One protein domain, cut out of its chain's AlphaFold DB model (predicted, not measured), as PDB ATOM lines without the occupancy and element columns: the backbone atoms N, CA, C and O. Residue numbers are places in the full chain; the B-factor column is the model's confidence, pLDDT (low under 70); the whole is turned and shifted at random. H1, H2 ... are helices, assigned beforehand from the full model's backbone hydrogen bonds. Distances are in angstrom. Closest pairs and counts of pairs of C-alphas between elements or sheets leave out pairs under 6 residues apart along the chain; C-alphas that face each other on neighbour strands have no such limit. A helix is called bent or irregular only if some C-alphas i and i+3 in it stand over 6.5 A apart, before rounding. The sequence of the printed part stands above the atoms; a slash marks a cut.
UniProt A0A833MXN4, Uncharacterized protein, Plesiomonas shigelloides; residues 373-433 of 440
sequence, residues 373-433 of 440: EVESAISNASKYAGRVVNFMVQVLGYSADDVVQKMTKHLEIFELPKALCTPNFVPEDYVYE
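Overview. This is residues 373 to 433 of the 440 residues of an uncharacterized protein of Plesiomonas shigelloides (UniProt A0A833MXN4). A bent helix and a short second one make a loose, open hook: H1a leads to H1b, H2 folds back on H1b as a hairpin, and an irregular tail runs on from H2, residues 428 to 433 sticking out. The printed part has 61 residues, under half of them in H1 and H2; the class is all helix. It is loose, with a radius of gyration of the C-alphas of 14.9 A, and spans 47 by 23 by 15 A.

Arrangement. H1, residues 374 to 394, was assigned as one helix by its hydrogen bonds but is bent: C-alphas 384 and 387 are 7.4 A apart. Its arms, H1a, residues 374 to 384, and H1b, residues 387 to 394, stand about perpendicular, at 78 degrees. A tight link leads to H2, residues 400 to 408. H1b and H2 touch as a helical hairpin, their closest C-alphas, of Met 392 and Val 403, 6.9 A apart; they run opposite ways at a steep tilt of 36 degrees, only just beyond shallow. H1a and H2 are apart. In H1a, H1b and H2 every O i to N i+4 pair is within hydrogen-bond range.

Along the chain. H1a, 15.5 A long, begins at C-alpha 374 (163.349, 54.340, 153.674). H1b measures 10.4 A. H2, 12.2 A, ends at C-alpha 408 (146.956, 53.039, 147.978).

Size, cuts and confidence. The C-alphas farthest apart, of Val 395 and Glu 433, are 47.4 A apart. The printed part has no cut. Residues 409 to 433 hold no named element. The pLDDT is under 70 at residues 373 to 375 and 418 to 433.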
ATOM      1  N   GLU A 373     167.481  52.293 152.393       60.53
ATOM      2  CA  GLU A 373     167.044  53.295 153.360       60.53
ATOM      3  C   GLU A 373     165.646  53.772 152.956       60.53
ATOM      4  O   GLU A 373     165.404  54.035 151.772       60.53
ATOM      5  N   VAL A 374     164.721  53.861 153.914       66.75
ATOM      6  CA  VAL A 374     163.349  54.340 153.674       66.75
ATOM      7  C   VAL A 374     163.379  55.685 152.932       66.75
ATOM      8  O   VAL A 374     162.664  55.860 151.948       66.75
ATOM      9  N   GLU A 375     164.322  56.563 153.277       68.56
ATOM     10  CA  GLU A 375     164.574  57.840 152.593       68.56
ATOM     11  C   GLU A 375     164.902  57.691 151.104       68.56
ATOM     12  O   GLU A 375     164.399  58.428 150.254       68.56
ATOM     13  N   SER A 376     165.703  56.688 150.740       72.94
ATOM     14  CA  SER A 376     165.992  56.404 149.335       72.94
ATOM     15  C   SER A 376     164.749  55.887 148.600       72.94
ATOM     16  O   SER A 376     164.568  56.195 147.416       72.94
ATOM     17  N   ALA A 377     163.880  55.110 149.271       78.25
ATOM     18  CA  ALA A 377     162.610  54.636 148.697       78.25
ATOM     19  C   ALA A 377     161.683  55.807 148.423       78.25
ATOM     20  O   ALA A 377     161.197  55.943 147.298       78.25
ATOM     21  N   ILE A 378     161.522  56.681 149.411       81.19
ATOM     22  CA  ILE A 378     160.709  57.889 149.317       81.19
ATOM     23  C   ILE A 378     161.259  58.818 148.228       81.19
ATOM     24  O   ILE A 378     160.506  59.254 147.359       81.19
ATOM     25  N   SER A 379     162.575  59.060 148.189       82.44
ATOM     26  CA  SER A 379     163.213  59.901 147.166       82.44
ATOM     27  C   SER A 379     162.962  59.383 145.747       82.44
ATOM     28  O   SER A 379     162.647  60.151 144.835       82.44
ATOM     29  N   ASN A 380     163.061  58.067 145.541       83.31
ATOM     30  CA  ASN A 380     162.760  57.465 144.246       83.31
ATOM     31  C   ASN A 380     161.267  57.532 143.919       83.31
ATOM     32  O   ASN A 380     160.921  57.927 142.806       83.31
ATOM     33  N   ALA A 381     160.390  57.201 144.870       85.12
ATOM     34  CA  ALA A 381     158.943  57.297 144.697       85.12
ATOM     35  C   ALA A 381     158.520  58.723 144.314       85.12
ATOM     36  O   ALA A 381     157.769  58.903 143.359       85.12
ATOM     37  N   SER A 382     159.094  59.740 144.962       86.81
ATOM     38  CA  SER A 382     158.883  61.153 144.635       86.81
ATOM     39  C   SER A 382     159.292  61.490 143.194       86.81
ATOM     40  O   SER A 382     158.539  62.138 142.469       86.81
ATOM     41  N   LYS A 383     160.427  60.977 142.701       89.25
ATOM     42  CA  LYS A 383     160.851  61.203 141.302       89.25
ATOM     43  C   LYS A 383     159.891  60.592 140.278       89.25
ATOM     44  O   LYS A 383     159.683  61.183 139.216       89.25
ATOM     45  N   TYR A 384     159.329  59.419 140.572       86.38
ATOM     46  CA  TYR A 384     158.415  58.725 139.661       86.38
ATOM     47  C   TYR A 384     156.984  59.270 139.736       86.38
ATOM     48  O   TYR A 384     156.392  59.564 138.700       86.38
ATOM     49  N   ALA A 385     156.443  59.431 140.944       90.88
ATOM     50  CA  ALA A 385     155.035  59.748 141.180       90.88
ATOM     51  C   ALA A 385     154.778  61.216 141.556       90.88
ATOM     52  O   ALA A 385     153.655  61.687 141.409       90.88
ATOM     53  N   GLY A 386     155.790  61.976 141.984       90.75
ATOM     54  CA  GLY A 386     155.612  63.329 142.526       90.75
ATOM     55  C   GLY A 386     154.971  64.313 141.546       90.75
ATOM     56  O   GLY A 386     154.137  65.120 141.944       90.75
ATOM     57  N   ARG A 387     155.272  64.207 140.244       94.50
ATOM     58  CA  ARG A 387     154.608  65.027 139.212       94.50
ATOM     59  C   ARG A 387     153.116  64.716 139.082       94.50
ATOM     60  O   ARG A 387     152.328  65.632 138.876       94.50
ATOM     61  N   VAL A 388     152.735  63.447 139.222       94.12
ATOM     62  CA  VAL A 388     151.332  63.007 139.172       94.12
ATOM     63  C   VAL A 388     150.598  63.446 140.435       94.12
ATOM     64  O   VAL A 388     149.524  64.027 140.338       94.12
ATOM     65  N   VAL A 389     151.213  63.261 141.605       94.69
ATOM     66  CA  VAL A 389     150.685  63.750 142.888       94.69
ATOM     67  C   VAL A 389     150.461  65.264 142.843       94.69
ATOM     68  O   VAL A 389     149.382  65.736 143.188       94.69
ATOM     69  N   ASN A 390     151.428  66.033 142.331       93.44
ATOM     70  CA  ASN A 390     151.283  67.481 142.202       93.44
ATOM     71  C   ASN A 390     150.144  67.873 141.245       93.44
ATOM     72  O   ASN A 390     149.417  68.819 141.522       93.44
ATOM     73  N   PHE A 391     149.945  67.136 140.149       93.75
ATOM     74  CA  PHE A 391     148.807  67.353 139.250       93.75
ATOM     75  C   PHE A 391     147.460  67.073 139.941       93.75
ATOM     76  O   PHE A 391     146.525  67.858 139.807       93.75
ATOM     77  N   MET A 392     147.367  65.994 140.723       94.00
ATOM     78  CA  MET A 392     146.156  65.647 141.475       94.00
ATOM     79  C   MET A 392     145.763  66.732 142.485       94.00
ATOM     80  O   MET A 392     144.586  67.056 142.606       94.00
ATOM     81  N   VAL A 393     146.743  67.333 143.160       93.44
ATOM     82  CA  VAL A 393     146.486  68.407 144.129       93.44
ATOM     83  C   VAL A 393     146.187  69.730 143.422       93.44
ATOM     84  O   VAL A 393     145.150  70.338 143.660       93.44
ATOM     85  N   GLN A 394     147.075  70.179 142.530       94.62
ATOM     86  CA  GLN A 394     147.017  71.536 141.973       94.62
ATOM     87  C   GLN A 394     145.954  71.704 140.883       94.62
ATOM     88  O   GLN A 394     145.415  72.793 140.717       94.62
ATOM     89  N   VAL A 395     145.680  70.648 140.111       93.50
ATOM     90  CA  VAL A 395     144.777  70.719 138.951       93.50
ATOM     91  C   VAL A 395     143.450  70.032 139.234       93.50
ATOM     92  O   VAL A 395     142.406  70.578 138.896       93.50
ATOM     93  N   LEU A 396     143.468  68.844 139.849       92.50
ATOM     94  CA  LEU A 396     142.231  68.108 140.146       92.50
ATOM     95  C   LEU A 396     141.582  68.526 141.473       92.50
ATOM     96  O   LEU A 396     140.459  68.109 141.743       92.50
ATOM     97  N   GLY A 397     142.266  69.339 142.285       93.00
ATOM     98  CA  GLY A 397     141.745  69.840 143.556       93.00
ATOM     99  C   GLY A 397     141.544  68.756 144.617       93.00
ATOM    100  O   GLY A 397     140.754  68.952 145.536       93.00
ATOM    101  N   TYR A 398     142.213  67.606 144.492       94.94
ATOM    102  CA  TYR A 398     142.119  66.541 145.488       94.94
ATOM    103  C   TYR A 398     142.811  66.939 146.791       94.94
ATOM    104  O   TYR A 398     143.889  67.542 146.781       94.94
ATOM    105  N   SER A 399     142.206  66.549 147.916       93.81
ATOM    106  CA  SER A 399     142.845  66.661 149.225       93.81
ATOM    107  C   SER A 399     144.006  65.668 149.356       93.81
ATOM    108  O   SER A 399     144.131  64.718 148.578       93.81
ATOM    109  N   ALA A 400     144.874  65.871 150.351       91.19
ATOM    110  CA  ALA A 400     145.968  64.937 150.620       91.19
ATOM    111  C   ALA A 400     145.451  63.510 150.892       91.19
ATOM    112  O   ALA A 400     146.017  62.549 150.370       91.19
ATOM    113  N   ASP A 401     144.341  63.385 151.624       93.75
ATOM    114  CA  ASP A 401     143.720  62.098 151.949       93.75
ATOM    115  C   ASP A 401     143.155  61.411 150.703       93.75
ATOM    116  O   ASP A 401     143.402  60.222 150.491       93.75
ATOM    117  N   ASP A 402     142.490  62.164 149.818       92.25
ATOM    118  CA  ASP A 402     141.979  61.632 148.548       92.25
ATOM    119  C   ASP A 402     143.115  61.100 147.672       92.25
ATOM    120  O   ASP A 402     142.984  60.048 147.041       92.25
ATOM    121  N   VAL A 403     144.247  61.812 147.626       93.06
ATOM    122  CA  VAL A 403     145.431  61.385 146.871       93.06
ATOM    123  C   VAL A 403     145.982  60.083 147.436       93.06
ATOM    124  O   VAL A 403     146.199  59.144 146.667       93.06
ATOM    125  N   VAL A 404     146.187  60.004 148.755       91.62
ATOM    126  CA  VAL A 404     146.687  58.790 149.413       91.62
ATOM    127  C   VAL A 404     145.735  57.632 149.144       91.62
ATOM    128  O   VAL A 404     146.164  56.627 148.582       91.62
ATOM    129  N   GLN A 405     144.439  57.798 149.414       92.50
ATOM    130  CA  GLN A 405     143.442  56.755 149.200       92.50
ATOM    131  C   GLN A 405     143.404  56.298 147.737       92.50
ATOM    132  O   GLN A 405     143.383  55.101 147.460       92.50
ATOM    133  N   LYS A 406     143.448  57.216 146.763       92.94
ATOM    134  CA  LYS A 406     143.460  56.848 145.337       92.94
ATOM    135  C   LYS A 406     144.695  56.024 144.969       92.94
ATOM    136  O   LYS A 406     144.583  55.096 144.168       92.94
ATOM    137  N   MET A 407     145.844  56.383 145.536       90.81
ATOM    138  CA  MET A 407     147.141  55.775 145.252       90.81
ATOM    139  C   MET A 407     147.356  54.456 145.995       90.81
ATOM    140  O   MET A 407     148.112  53.632 145.497       90.81
ATOM    141  N   THR A 408     146.707  54.224 147.138       90.88
ATOM    142  CA  THR A 408     146.956  53.039 147.978       90.88
ATOM    143  C   THR A 408     145.772  52.091 148.106       90.88
ATOM    144  O   THR A 408     145.991  50.954 148.492       90.88
ATOM    145  N   LYS A 409     144.543  52.461 147.709       92.31
ATOM    146  CA  LYS A 409     143.346  51.592 147.845       92.31
ATOM    147  C   LYS A 409     143.435  50.214 147.178       92.31
ATOM    148  O   LYS A 409     142.562  49.385 147.385       92.31
ATOM    149  N   HIS A 410     144.390  50.036 146.271       89.69
ATOM    150  CA  HIS A 410     144.610  48.786 145.551       89.69
ATOM    151  C   HIS A 410     145.666  47.900 146.222       89.69
ATOM    152  O   HIS A 410     145.964  46.843 145.682       89.69
ATOM    153  N   LEU A 411     146.257  48.372 147.323       86.88
ATOM    154  CA  LEU A 411     147.324  47.715 148.058       86.88
ATOM    155  C   LEU A 411     146.790  47.222 149.398       86.88
ATOM    156  O   LEU A 411     146.120  47.964 150.119       86.88
ATOM    157  N   GLU A 412     147.145  45.995 149.743       81.19
ATOM    158  CA  GLU A 412     146.945  45.463 151.089       81.19
ATOM    159  C   GLU A 412     147.970  46.052 152.072       81.19
ATOM    160  O   GLU A 412     149.054  46.501 151.687       81.19
ATOM    161  N   ILE A 413     147.674  45.998 153.375       73.62
ATOM    162  CA  ILE A 413     148.536  46.579 154.425       73.62
ATOM    163  C   ILE A 413     149.972  46.011 154.427       73.62
ATOM    164  O   ILE A 413     150.915  46.672 154.858       73.62
ATOM    165  N   PHE A 414     150.149  44.791 153.914       72.31
ATOM    166  CA  PHE A 414     151.424  44.076 153.821       72.31
ATOM    167  C   PHE A 414     152.090  44.174 152.438       72.31
ATOM    168  O   PHE A 414     153.213  43.693 152.267       72.31
ATOM    169  N   GLU A 415     151.450  44.804 151.447       75.62
ATOM    170  CA  GLU A 415     152.026  45.030 150.117       75.62
ATOM    171  C   GLU A 415     152.999  46.215 150.123       75.62
ATOM    172  O   GLU A 415     152.824  47.249 149.478       75.62
ATOM    173  N   LEU A 416     154.082  46.036 150.874       77.81
ATOM    174  CA  LEU A 416     155.172  46.991 150.986       77.81
ATOM    175  C   LEU A 416     156.216  46.766 149.879       77.81
ATOM    176  O   LEU A 416     156.355  45.658 149.345       77.81
ATOM    177  N   PRO A 417     157.021  47.792 149.534       73.81
ATOM    178  CA  PRO A 417     158.144  47.604 148.630       73.81
ATOM    179  C   PRO A 417     159.041  46.466 149.127       73.81
ATOM    180  O   PRO A 417     159.608  46.551 150.212       73.81
ATOM    181  N   LYS A 418     159.241  45.428 148.303       65.56
ATOM    182  CA  LYS A 418     160.027  44.222 148.654       65.56
ATOM    183  C   LYS A 418     161.436  44.509 149.195       65.56
ATOM    184  O   LYS A 418     162.030  43.643 149.826       65.56
ATOM    185  N   ALA A 419     161.986  45.686 148.896       59.16
ATOM    186  CA  ALA A 419     163.291  46.152 149.365       59.16
ATOM    187  C   ALA A 419     163.279  46.754 150.788       59.16
ATOM    188  O   ALA A 419     164.350  46.998 151.340       59.16
ATOM    189  N   LEU A 420     162.096  47.022 151.353       65.94
ATOM    190  CA  LEU A 420     161.874  47.532 152.711       65.94
ATOM    191  C   LEU A 420     161.345  46.452 153.673       65.94
ATOM    192  O   LEU A 420     161.384  46.651 154.883       65.94
ATOM    193  N   CYS A 421     160.879  45.308 153.165       60.28
ATOM    194  CA  CYS A 421     160.402  44.196 153.989       60.28
ATOM    195  C   CYS A 421     161.566  43.555 154.773       60.28
ATOM    196  O   CYS A 421     162.388  42.823 154.209       60.28
ATOM    197  N   THR A 422     161.648  43.819 156.080       54.12
ATOM    198  CA  THR A 422     162.617  43.175 156.985       54.12
ATOM    199  C   THR A 422     162.034  41.896 157.608       54.12
ATOM    200  O   THR A 422     160.814  41.805 157.717       54.12
ATOM    201  N   PRO A 423     162.837  40.893 158.036       49.34
ATOM    202  CA  PRO A 423     162.312  39.643 158.584       49.34
ATOM    203  C   PRO A 423     161.702  39.854 159.977       49.34
ATOM    204  O   PRO A 423     161.027  38.969 160.481       49.34
ATOM    205  N   ASN A 424     161.948  41.020 160.589       45.94
ATOM    206  CA  ASN A 424     161.497  41.384 161.929       45.94
ATOM    207  C   ASN A 424     160.245  42.274 161.919       45.94
ATOM    208  O   ASN A 424     159.793  42.664 162.989       45.94
ATOM    209  N   PHE A 425     159.691  42.632 160.753       44.69
ATOM    210  CA  PHE A 425     158.430  43.371 160.720       44.69
ATOM    211  C   PHE A 425     157.264  42.385 160.829       44.69
ATOM    212  O   PHE A 425     156.727  41.918 159.826       44.69
ATOM    213  N   VAL A 426     156.913  42.044 162.067       42.94
ATOM    214  CA  VAL A 426     155.663  41.363 162.409       42.94
ATOM    215  C   VAL A 426     154.808  42.405 163.135       42.94
ATOM    216  O   VAL A 426     155.231  42.861 164.198       42.94
ATOM    217  N   PRO A 427     153.676  42.860 162.568       43.53
ATOM    218  CA  PRO A 427     152.743  43.727 163.286       43.53
ATOM    219  C   PRO A 427     152.337  43.072 164.614       43.53
ATOM    220  O   PRO A 427     152.149  41.856 164.647       43.53
ATOM    221  N   GLU A 428     152.209  43.857 165.688       41.50
ATOM    222  CA  GLU A 428     151.974  43.363 167.062       41.50
ATOM    223  C   GLU A 428     150.738  42.448 167.196       41.50
ATOM    224  O   GLU A 428     150.703  41.597 168.081       41.50
ATOM    225  N   ASP A 429     149.783  42.537 166.267       41.22
ATOM    226  CA  ASP A 429     148.536  41.761 166.267       41.22
ATOM    227  C   ASP A 429     148.613  40.409 165.519       41.22
ATOM    228  O   ASP A 429     147.592  39.752 165.305       41.22
ATOM    229  N   TYR A 430     149.796  39.962 165.078       43.97
ATOM    230  CA  TYR A 430     149.916  38.734 164.281       43.97
ATOM    231  C   TYR A 430     150.088  37.468 165.140       43.97
ATOM    232  O   TYR A 430     151.183  37.144 165.605       43.97
ATOM    233  N   VAL A 431     149.018  36.677 165.268       37.12
ATOM    234  CA  VAL A 431     149.090  35.275 165.713       37.12
ATOM    235  C   VAL A 431     149.402  34.394 164.501       37.12
ATOM    236  O   VAL A 431     148.600  34.265 163.580       37.12
ATOM    237  N   TYR A 432     150.589  33.782 164.483       38.09
ATOM    238  CA  TYR A 432     150.987  32.830 163.443       38.09
ATOM    239  C   TYR A 432     150.263  31.491 163.656       38.09
ATOM    240  O   TYR A 432     150.792  30.586 164.302       38.09
ATOM    241  N   GLU A 433     149.056  31.337 163.116       34.84
ATOM    242  CA  GLU A 433     148.444  30.014 162.975       34.84
ATOM    243  C   GLU A 433     149.117  29.290 161.804       34.84
ATOM    244  O   GLU A 433     148.906  29.612 160.634       34.84
TER     245      GLU A 433